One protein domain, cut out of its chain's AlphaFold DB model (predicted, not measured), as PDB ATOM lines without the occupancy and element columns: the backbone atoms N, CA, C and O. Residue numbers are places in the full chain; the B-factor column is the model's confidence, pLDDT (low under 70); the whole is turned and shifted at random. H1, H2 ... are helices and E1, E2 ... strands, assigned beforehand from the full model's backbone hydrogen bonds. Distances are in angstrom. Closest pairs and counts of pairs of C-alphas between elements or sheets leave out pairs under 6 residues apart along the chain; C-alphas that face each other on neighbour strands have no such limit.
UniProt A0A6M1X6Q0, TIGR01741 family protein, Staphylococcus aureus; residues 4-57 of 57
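This is residues 4 to 57 of the 57 residues of the protein "TIGR01741 family protein" of Staphylococcus aureus (UniProt A0A6M1X6Q0). A long, narrow hairpin of two strands, E1 and E2, stretches along the domain, and one helix, H1, comes close to one side of it with its last residues while its first part, residues 4 to 13, sticks out away from it. After E2 the tail folds back beside that strand, and its residues 55 to 56 pair with residues 45 to 46 of E2; at the other end of the hairpin, residues 35 to 40 stick out too. The 54 printed residues have one named helix and two named strands, in the order H1, E1, E2, with the sheet order E1 - E2, antiparallel, and the class is mixed, helices and strands. The whole is loose, with a radius of gyration of the C-alphas of 12.8 A, and spans 37 by 29 by 17 A.

The sheet is made of E1, residues 28 to 35, and E2, residues 40 to 47, which form a hairpin. The two strands are antiparallel, with 170 degrees between their directions. The C-alphas of Ala 33 and Val 42, which face each other, are 4.3 A apart. N 30 and O 45 are within hydrogen-bond range at 2.8 A, and so are N 43 and O 32 at 2.8 A. Residues 45 to 46 of E2 also pair with residues 55 to 56, antiparallel, in a stretch too short to be named. H1, residues 4 to 19, and E1 are near each other, with 9 pairs of C-alphas within 10 A. The closest C-alphas of H1 and E2 are those of Ile 18 and Tyr 44, 7.7 A apart, and the centres of these two elements are 14.8 A apart. It is residues 14 to 19 of H1 that come within 10 A of the sheet, C-alpha to C-alpha. In H1 every O i to N i+4 pair is within hydrogen-bond range.

E1 runs 23.4 A from its first to its last C-alpha, beginning at C-alpha 28 at (109.936, 78.650, 135.448). E2 runs 24.2 A and ends at C-alpha 47 at (114.779, 76.308, 135.153). H1 has 16 residues and a length of 22.0 A, from C-alpha 4 at (94.742, 95.548, 133.877) to Ser 19.

The two C-alphas farthest apart are those of Asp 37 and Gly 50, at 39.7 A. Without the stretches that stand free, residues 4 to 13 and 35 to 40, the body has 38 residues and spans 29 by 17 by 13 A. The link from E1 to E2 is tight, with 4 residues, and the link from H1 to E1 is short, with 8. The printed part has no cut, and it ends at Tyr 57, the chain's last residue. The mean pLDDT of the printed part is 93.3, and residue 57 is under 70.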
ATOM      1  N   GLU A   4      94.262  96.856 133.430       98.12
ATOM      2  CA  GLU A   4      94.742  95.548 133.877       98.12
ATOM      3  C   GLU A   4      94.611  94.489 132.779       98.12
ATOM      4  O   GLU A   4      95.523  93.688 132.582       98.12
ATOM      5  N   GLU A   5      93.513  94.505 132.019       98.19
ATOM      6  CA  GLU A   5      93.309  93.579 130.899       98.19
ATOM      7  C   GLU A   5      94.336  93.801 129.784       98.19
ATOM      8  O   GLU A   5      94.925  92.842 129.286       98.19
ATOM      9  N   LYS A   6      94.598  95.063 129.421       98.06
ATOM     10  CA  LYS A   6      95.623  95.401 128.421       98.06
ATOM     11  C   LYS A   6      97.022  95.028 128.904       98.06
ATOM     12  O   LYS A   6      97.808  94.474 128.142       98.06
ATOM     13  N   LEU A   7      97.317  95.304 130.171       97.31
ATOM     14  CA  LEU A   7      98.602  94.981 130.779       97.31
ATOM     15  C   LEU A   7      98.836  93.459 130.803       97.31
ATOM     16  O   LEU A   7      99.910  92.988 130.439       97.31
ATOM     17  N   SER A   8      97.806  92.681 131.144       97.25
ATOM     18  CA  SER A   8      97.845  91.217 131.102       97.25
ATOM     19  C   SER A   8      98.069  90.676 129.687       97.25
ATOM     20  O   SER A   8      98.847  89.740 129.501       97.25
ATOM     21  N   GLN A   9      97.444  91.274 128.665       98.06
ATOM     22  CA  GLN A   9      97.695  90.904 127.267       98.06
ATOM     23  C   GLN A   9      99.166  91.109 126.889       98.06
ATOM     24  O   GLN A   9      99.792  90.183 126.381       98.06
ATOM     25  N   MET A  10      99.739  92.270 127.223       96.31
ATOM     26  CA  MET A  10     101.148  92.564 126.946       96.31
ATOM     27  C   MET A  10     102.098  91.592 127.661       96.31
ATOM     28  O   MET A  10     103.024  91.072 127.043       96.31
ATOM     29  N   TYR A  11     101.858  91.291 128.944       95.06
ATOM     30  CA  TYR A  11     102.684  90.316 129.667       95.06
ATOM     31  C   TYR A  11     102.585  88.906 129.077       95.06
ATOM     32  O   TYR A  11     103.601  88.219 128.980       95.06
ATOM     33  N   ASN A  12     101.398  88.484 128.633       96.69
ATOM     34  CA  ASN A  12     101.225  87.190 127.974       96.69
ATOM     35  C   ASN A  12     101.953  87.123 126.628       96.69
ATOM     36  O   ASN A  12     102.556  86.100 126.314       96.69
ATOM     37  N   GLU A  13     101.929  88.192 125.831       97.38
ATOM     38  CA  GLU A  13     102.678  88.250 124.570       97.38
ATOM     39  C   GLU A  13     104.187  88.101 124.801       97.38
ATOM     40  O   GLU A  13     104.834  87.296 124.126       97.38
ATOM     41  N   ILE A  14     104.734  88.801 125.802       94.69
ATOM     42  CA  ILE A  14     106.150  88.701 126.183       94.69
ATOM     43  C   ILE A  14     106.480  87.278 126.658       94.69
ATOM     44  O   ILE A  14     107.418  86.664 126.150       94.69
ATOM     45  N   ALA A  15     105.687  86.725 127.581       94.44
ATOM     46  CA  ALA A  15     105.908  85.386 128.124       94.44
ATOM     47  C   ALA A  15     105.849  84.304 127.031       94.44
ATOM     48  O   ALA A  15     106.712  83.430 126.975       94.44
ATOM     49  N   ASN A  16     104.882  84.396 126.113       96.19
ATOM     50  CA  ASN A  16     104.760  83.469 124.987       96.19
ATOM     51  C   ASN A  16     105.939  83.581 124.020       96.19
ATOM     52  O   ASN A  16     106.424  82.565 123.516       96.19
ATOM     53  N   LYS A  17     106.431  84.799 123.770       95.75
ATOM     54  CA  LYS A  17     107.592  84.995 122.904       95.75
ATOM     55  C   LYS A  17     108.847  84.367 123.507       95.75
ATOM     56  O   LYS A  17     109.545  83.654 122.789       95.75
ATOM     57  N   ILE A  18     109.095  84.567 124.799       94.00
ATOM     58  CA  ILE A  18     110.248  83.975 125.493       94.00
ATOM     59  C   ILE A  18     110.116  82.454 125.557       94.00
ATOM     60  O   ILE A  18     111.057  81.752 125.204       94.00
ATOM     61  N   SER A  19     108.926  81.942 125.884       94.12
ATOM     62  CA  SER A  19     108.628  80.504 125.844       94.12
ATOM     63  C   SER A  19     108.972  79.884 124.484       94.12
ATOM     64  O   SER A  19     109.613  78.841 124.428       94.12
ATOM     65  N   SER A  20     108.641  80.566 123.379       95.56
ATOM     66  CA  SER A  20     108.956  80.090 122.022       95.56
ATOM     67  C   SER A  20     110.451  80.087 121.668       95.56
ATOM     68  O   SER A  20     110.833  79.483 120.668       95.56
ATOM     69  N   MET A  21     111.283  80.797 122.437       94.19
ATOM     70  CA  MET A  21     112.729  80.887 122.217       94.19
ATOM     71  C   MET A  21     113.524  79.837 122.996       94.19
ATOM     72  O   MET A  21     114.654  79.552 122.607       94.19
ATOM     73  N   ILE A  22     112.960  79.257 124.060       94.19
ATOM     74  CA  ILE A  22     113.622  78.229 124.872       94.19
ATOM     75  C   ILE A  22     113.453  76.866 124.169       94.19
ATOM     76  O   ILE A  22     112.328  76.385 124.043       94.19
ATOM     77  N   PRO A  23     114.537  76.218 123.695       93.62
ATOM     78  CA  PRO A  23     114.451  75.001 122.880       93.62
ATOM     79  C   PRO A  23     114.329  73.707 123.706       93.62
ATOM     80  O   PRO A  23     114.449  72.614 123.153       93.62
ATOM     81  N   VAL A  24     114.132  73.823 125.019       93.19
ATOM     82  CA  VAL A  24     114.052  72.715 125.981       93.19
ATOM     83  C   VAL A  24     112.800  72.848 126.844       93.19
ATOM     84  O   VAL A  24     112.184  73.914 126.899       93.19
ATOM     85  N   GLU A  25     112.415  71.771 127.525       95.06
ATOM     86  CA  GLU A  25     111.367  71.855 128.543       95.06
ATOM     87  C   GLU A  25     111.830  72.730 129.712       95.06
ATOM     88  O   GLU A  25     112.969  72.636 130.169       95.06
ATOM     89  N   TRP A  26     110.932  73.573 130.212       95.50
ATOM     90  CA  TRP A  26     111.206  74.497 131.304       95.50
ATOM     91  C   TRP A  26     110.042  74.520 132.300       95.50
ATOM     92  O   TRP A  26     108.894  74.266 131.937       95.50
ATOM     93  N   GLU A  27     110.335  74.821 133.566       96.06
ATOM     94  CA  GLU A  27     109.332  74.930 134.637       96.06
ATOM     95  C   GLU A  27     109.029  76.389 134.995       96.06
ATOM     96  O   GLU A  27     107.866  76.776 135.128       96.06
ATOM     97  N   LYS A  28     110.068  77.221 135.137       95.06
ATOM     98  CA  LYS A  28     109.936  78.650 135.448       95.06
ATOM     99  C   LYS A  28     110.786  79.478 134.506       95.06
ATOM    100  O   LYS A  28     111.882  79.067 134.139       95.06
ATOM    101  N   VAL A  29     110.287  80.667 134.179       93.69
ATOM    102  CA  VAL A  29     110.993  81.686 133.398       93.69
ATOM    103  C   VAL A  29     111.014  82.983 134.191       93.69
ATOM    104  O   VAL A  29     109.998  83.404 134.745       93.69
ATOM    105  N   TYR A  30     112.177  83.618 134.226       93.69
ATOM    106  CA  TYR A  30     112.412  84.914 134.843       93.69
ATOM    107  C   TYR A  30     112.909  85.864 133.764       93.69
ATOM    108  O   TYR A  30     113.842  85.531 133.041       93.69
ATOM    109  N   THR A  31     112.309  87.042 133.651       92.88
ATOM    110  CA  THR A  31     112.649  88.009 132.602       92.88
ATOM    111  C   THR A  31     112.872  89.377 133.206       92.88
ATOM    112  O   THR A  31     112.098  89.818 134.055       92.88
ATOM    113  N   MET A  32     113.909  90.061 132.735       92.75
ATOM    114  CA  MET A  32     114.194  91.444 133.077       92.75
ATOM    115  C   MET A  32     114.442  92.229 131.795       92.75
ATOM    116  O   MET A  32     115.218  91.795 130.948       92.75
ATOM    117  N   ALA A  33     113.767  93.365 131.650       91.88
ATOM    118  CA  ALA A  33     113.907  94.242 130.498       91.88
ATOM    119  C   ALA A  33     114.260  95.652 130.971       91.88
ATOM    120  O   ALA A  33     113.583  96.200 131.844       91.88
ATOM    121  N   TYR A  34     115.298  96.225 130.374       93.25
ATOM    122  CA  TYR A  34     115.691  97.618 130.535       93.25
ATOM    123  C   TYR A  34     115.411  98.344 129.227       93.25
ATOM    124  O   TYR A  34     115.709  97.819 128.157       93.25
ATOM    125  N   ILE A  35     114.800  99.520 129.310       92.69
ATOM    126  CA  ILE A  35     114.546 100.385 128.161       92.69
ATOM    127  C   ILE A  35     114.880 101.804 128.597       92.69
ATOM    128  O   ILE A  35     114.384 102.266 129.627       92.69
ATOM    129  N   ASP A  36     115.702 102.476 127.807       93.25
ATOM    130  CA  ASP A  36     116.038 103.884 127.951       93.25
ATOM    131  C   ASP A  36     116.070 104.568 126.574       93.25
ATOM    132  O   ASP A  36     115.615 104.014 125.569       93.25
ATOM    133  N   ASP A  37     116.553 105.807 126.537       94.06
ATOM    134  CA  ASP A  37     116.625 106.596 125.308       94.06
ATOM    135  C   ASP A  37     117.690 106.074 124.318       94.06
ATOM    136  O   ASP A  37     117.651 106.421 123.135       94.06
ATOM    137  N   GLU A  38     118.640 105.251 124.777       91.56
ATOM    138  CA  GLU A  38     119.744 104.700 123.979       91.56
ATOM    139  C   GLU A  38     119.438 103.295 123.441       91.56
ATOM    140  O   GLU A  38     120.055 102.853 122.466       91.56
ATOM    141  N   GLY A  39     118.448 102.604 124.007       91.38
ATOM    142  CA  GLY A  39     117.951 101.346 123.475       91.38
ATOM    143  C   GLY A  39     117.212 100.505 124.504       91.38
ATOM    144  O   GLY A  39     116.577 100.999 125.432       91.38
ATOM    145  N   GLY A  40     117.262  99.191 124.305       91.06
ATOM    146  CA  GLY A  40     116.689  98.255 125.252       91.06
ATOM    147  C   GLY A  40     117.421  96.928 125.255       91.06
ATOM    148  O   GLY A  40     117.901  96.459 124.223       91.06
ATOM    149  N   GLU A  41     117.475  96.323 126.431       91.75
ATOM    150  CA  GLU A  41     118.104  95.034 126.669       91.75
ATOM    151  C   GLU A  41     117.140  94.138 127.439       91.75
ATOM    152  O   GLU A  41     116.451  94.581 128.360       91.75
ATOM    153  N   VAL A  42     117.067  92.869 127.040       90.69
ATOM    154  CA  VAL A  42     116.201  91.876 127.671       90.69
ATOM    155  C   VAL A  42     117.037  90.664 128.033       90.69
ATOM    156  O   VAL A  42     117.642  90.042 127.166       90.69
ATOM    157  N   PHE A  43     117.000  90.306 129.309       92.06
ATOM    158  CA  PHE A  43     117.585  89.089 129.847       92.06
ATOM    159  C   PHE A  43     116.474  88.129 130.238       92.06
ATOM    160  O   PHE A  43     115.454  88.541 130.804       92.06
ATOM    161  N   TYR A  44     116.691  86.841 130.003       93.38
ATOM    162  CA  TYR A  44     115.819  85.809 130.536       93.38
ATOM    163  C   TYR A  44     116.614  84.630 131.081       93.38
ATOM    164  O   TYR A  44     117.691  84.287 130.601       93.38
ATOM    165  N   TYR A  45     116.046  84.023 132.115       94.44
ATOM    166  CA  TYR A  45     116.559  82.833 132.766       94.44
ATOM    167  C   TYR A  45     115.447  81.808 132.860       94.44
ATOM    168  O   TYR A  45     114.277  82.177 133.001       94.44
ATOM    169  N   TYR A  46     115.801  80.532 132.839       94.88
ATOM    170  CA  TYR A  46     114.834  79.463 133.029       94.88
ATOM    171  C   TYR A  46     115.384  78.340 133.899       94.88
ATOM    172  O   TYR A  46     116.596  78.189 134.050       94.88
ATOM    173  N   THR A  47     114.470  77.567 134.474       96.56
ATOM    174  CA  THR A  47     114.779  76.308 135.153       96.56
ATOM    175  C   THR A  47     114.234  75.145 134.338       96.56
ATOM    176  O   THR A  47     113.135  75.230 133.788       96.56
ATOM    177  N   GLU A  48     114.974  74.046 134.283       95.38
ATOM    178  CA  GLU A  48     114.451  72.772 133.781       95.38
ATOM    179  C   GLU A  48     113.540  72.107 134.835       95.38
ATOM    180  O   GLU A  48     113.677  72.390 136.032       95.38
ATOM    181  N   PRO A  49     112.614  71.215 134.438       96.06
ATOM    182  CA  PRO A  49     111.739  70.509 135.372       96.06
ATOM    183  C   PRO A  49     112.505  69.789 136.491       96.06
ATOM    184  O   PRO A  49     113.396  68.980 136.241       96.06
ATOM    185  N   GLY A  50     112.147  70.073 137.746       94.50
ATOM    186  CA  GLY A  50     112.791  69.468 138.918       94.50
ATOM    187  C   GLY A  50     114.200  69.987 139.232       94.50
ATOM    188  O   GLY A  50     114.807  69.518 140.197       94.50
ATOM    189  N   SER A  51     114.708  70.961 138.470       91.88
ATOM    190  CA  SER A  51     115.962  71.658 138.749       91.88
ATOM    191  C   SER A  51     115.696  73.049 139.325       91.88
ATOM    192  O   SER A  51     114.757  73.738 138.936       91.88
ATOM    193  N   ASN A  52     116.557  73.482 140.246       90.00
ATOM    194  CA  ASN A  52     116.603  74.870 140.716       90.00
ATOM    195  C   ASN A  52     117.753  75.658 140.069       90.00
ATOM    196  O   ASN A  52     118.002  76.800 140.454       90.00
ATOM    197  N   GLU A  53     118.488  75.051 139.133       92.00
ATOM    198  CA  GLU A  53     119.554  75.731 138.402       92.00
ATOM    199  C   GLU A  53     118.963  76.717 137.395       92.00
ATOM    200  O   GLU A  53     118.000  76.413 136.691       92.00
ATOM    201  N   LEU A  54     119.549  77.914 137.356       89.81
ATOM    202  CA  LEU A  54     119.162  78.972 136.434       89.81
ATOM    203  C   LEU A  54     120.067  78.927 135.209       89.81
ATOM    204  O   LEU A  54     121.263  79.210 135.297       89.81
ATOM    205  N   TYR A  55     119.470  78.626 134.067       86.62
ATOM    206  CA  TYR A  55     120.119  78.726 132.769       86.62
ATOM    207  C   TYR A  55     119.915  80.129 132.200       86.62
ATOM    208  O   TYR A  55     118.830  80.693 132.342       86.62
ATOM    209  N   TYR A  56     120.953  80.689 131.573       79.62
ATOM    210  CA  TYR A  56     120.921  82.001 130.916       79.62
ATOM    211  C   TYR A  56     121.107  81.835 129.405       79.62
ATOM    212  O   TYR A  56     121.814  80.919 128.971       79.62
ATOM    213  N   TYR A  57     120.486  82.717 128.621       63.16
ATOM    214  CA  TYR A  57     120.664  82.791 127.172       63.16
ATOM    215  C   TYR A  57     120.608  84.241 126.688       63.16
ATOM    216  O   TYR A  57     119.939  85.055 127.365       63.16
TER     217      TYR A  57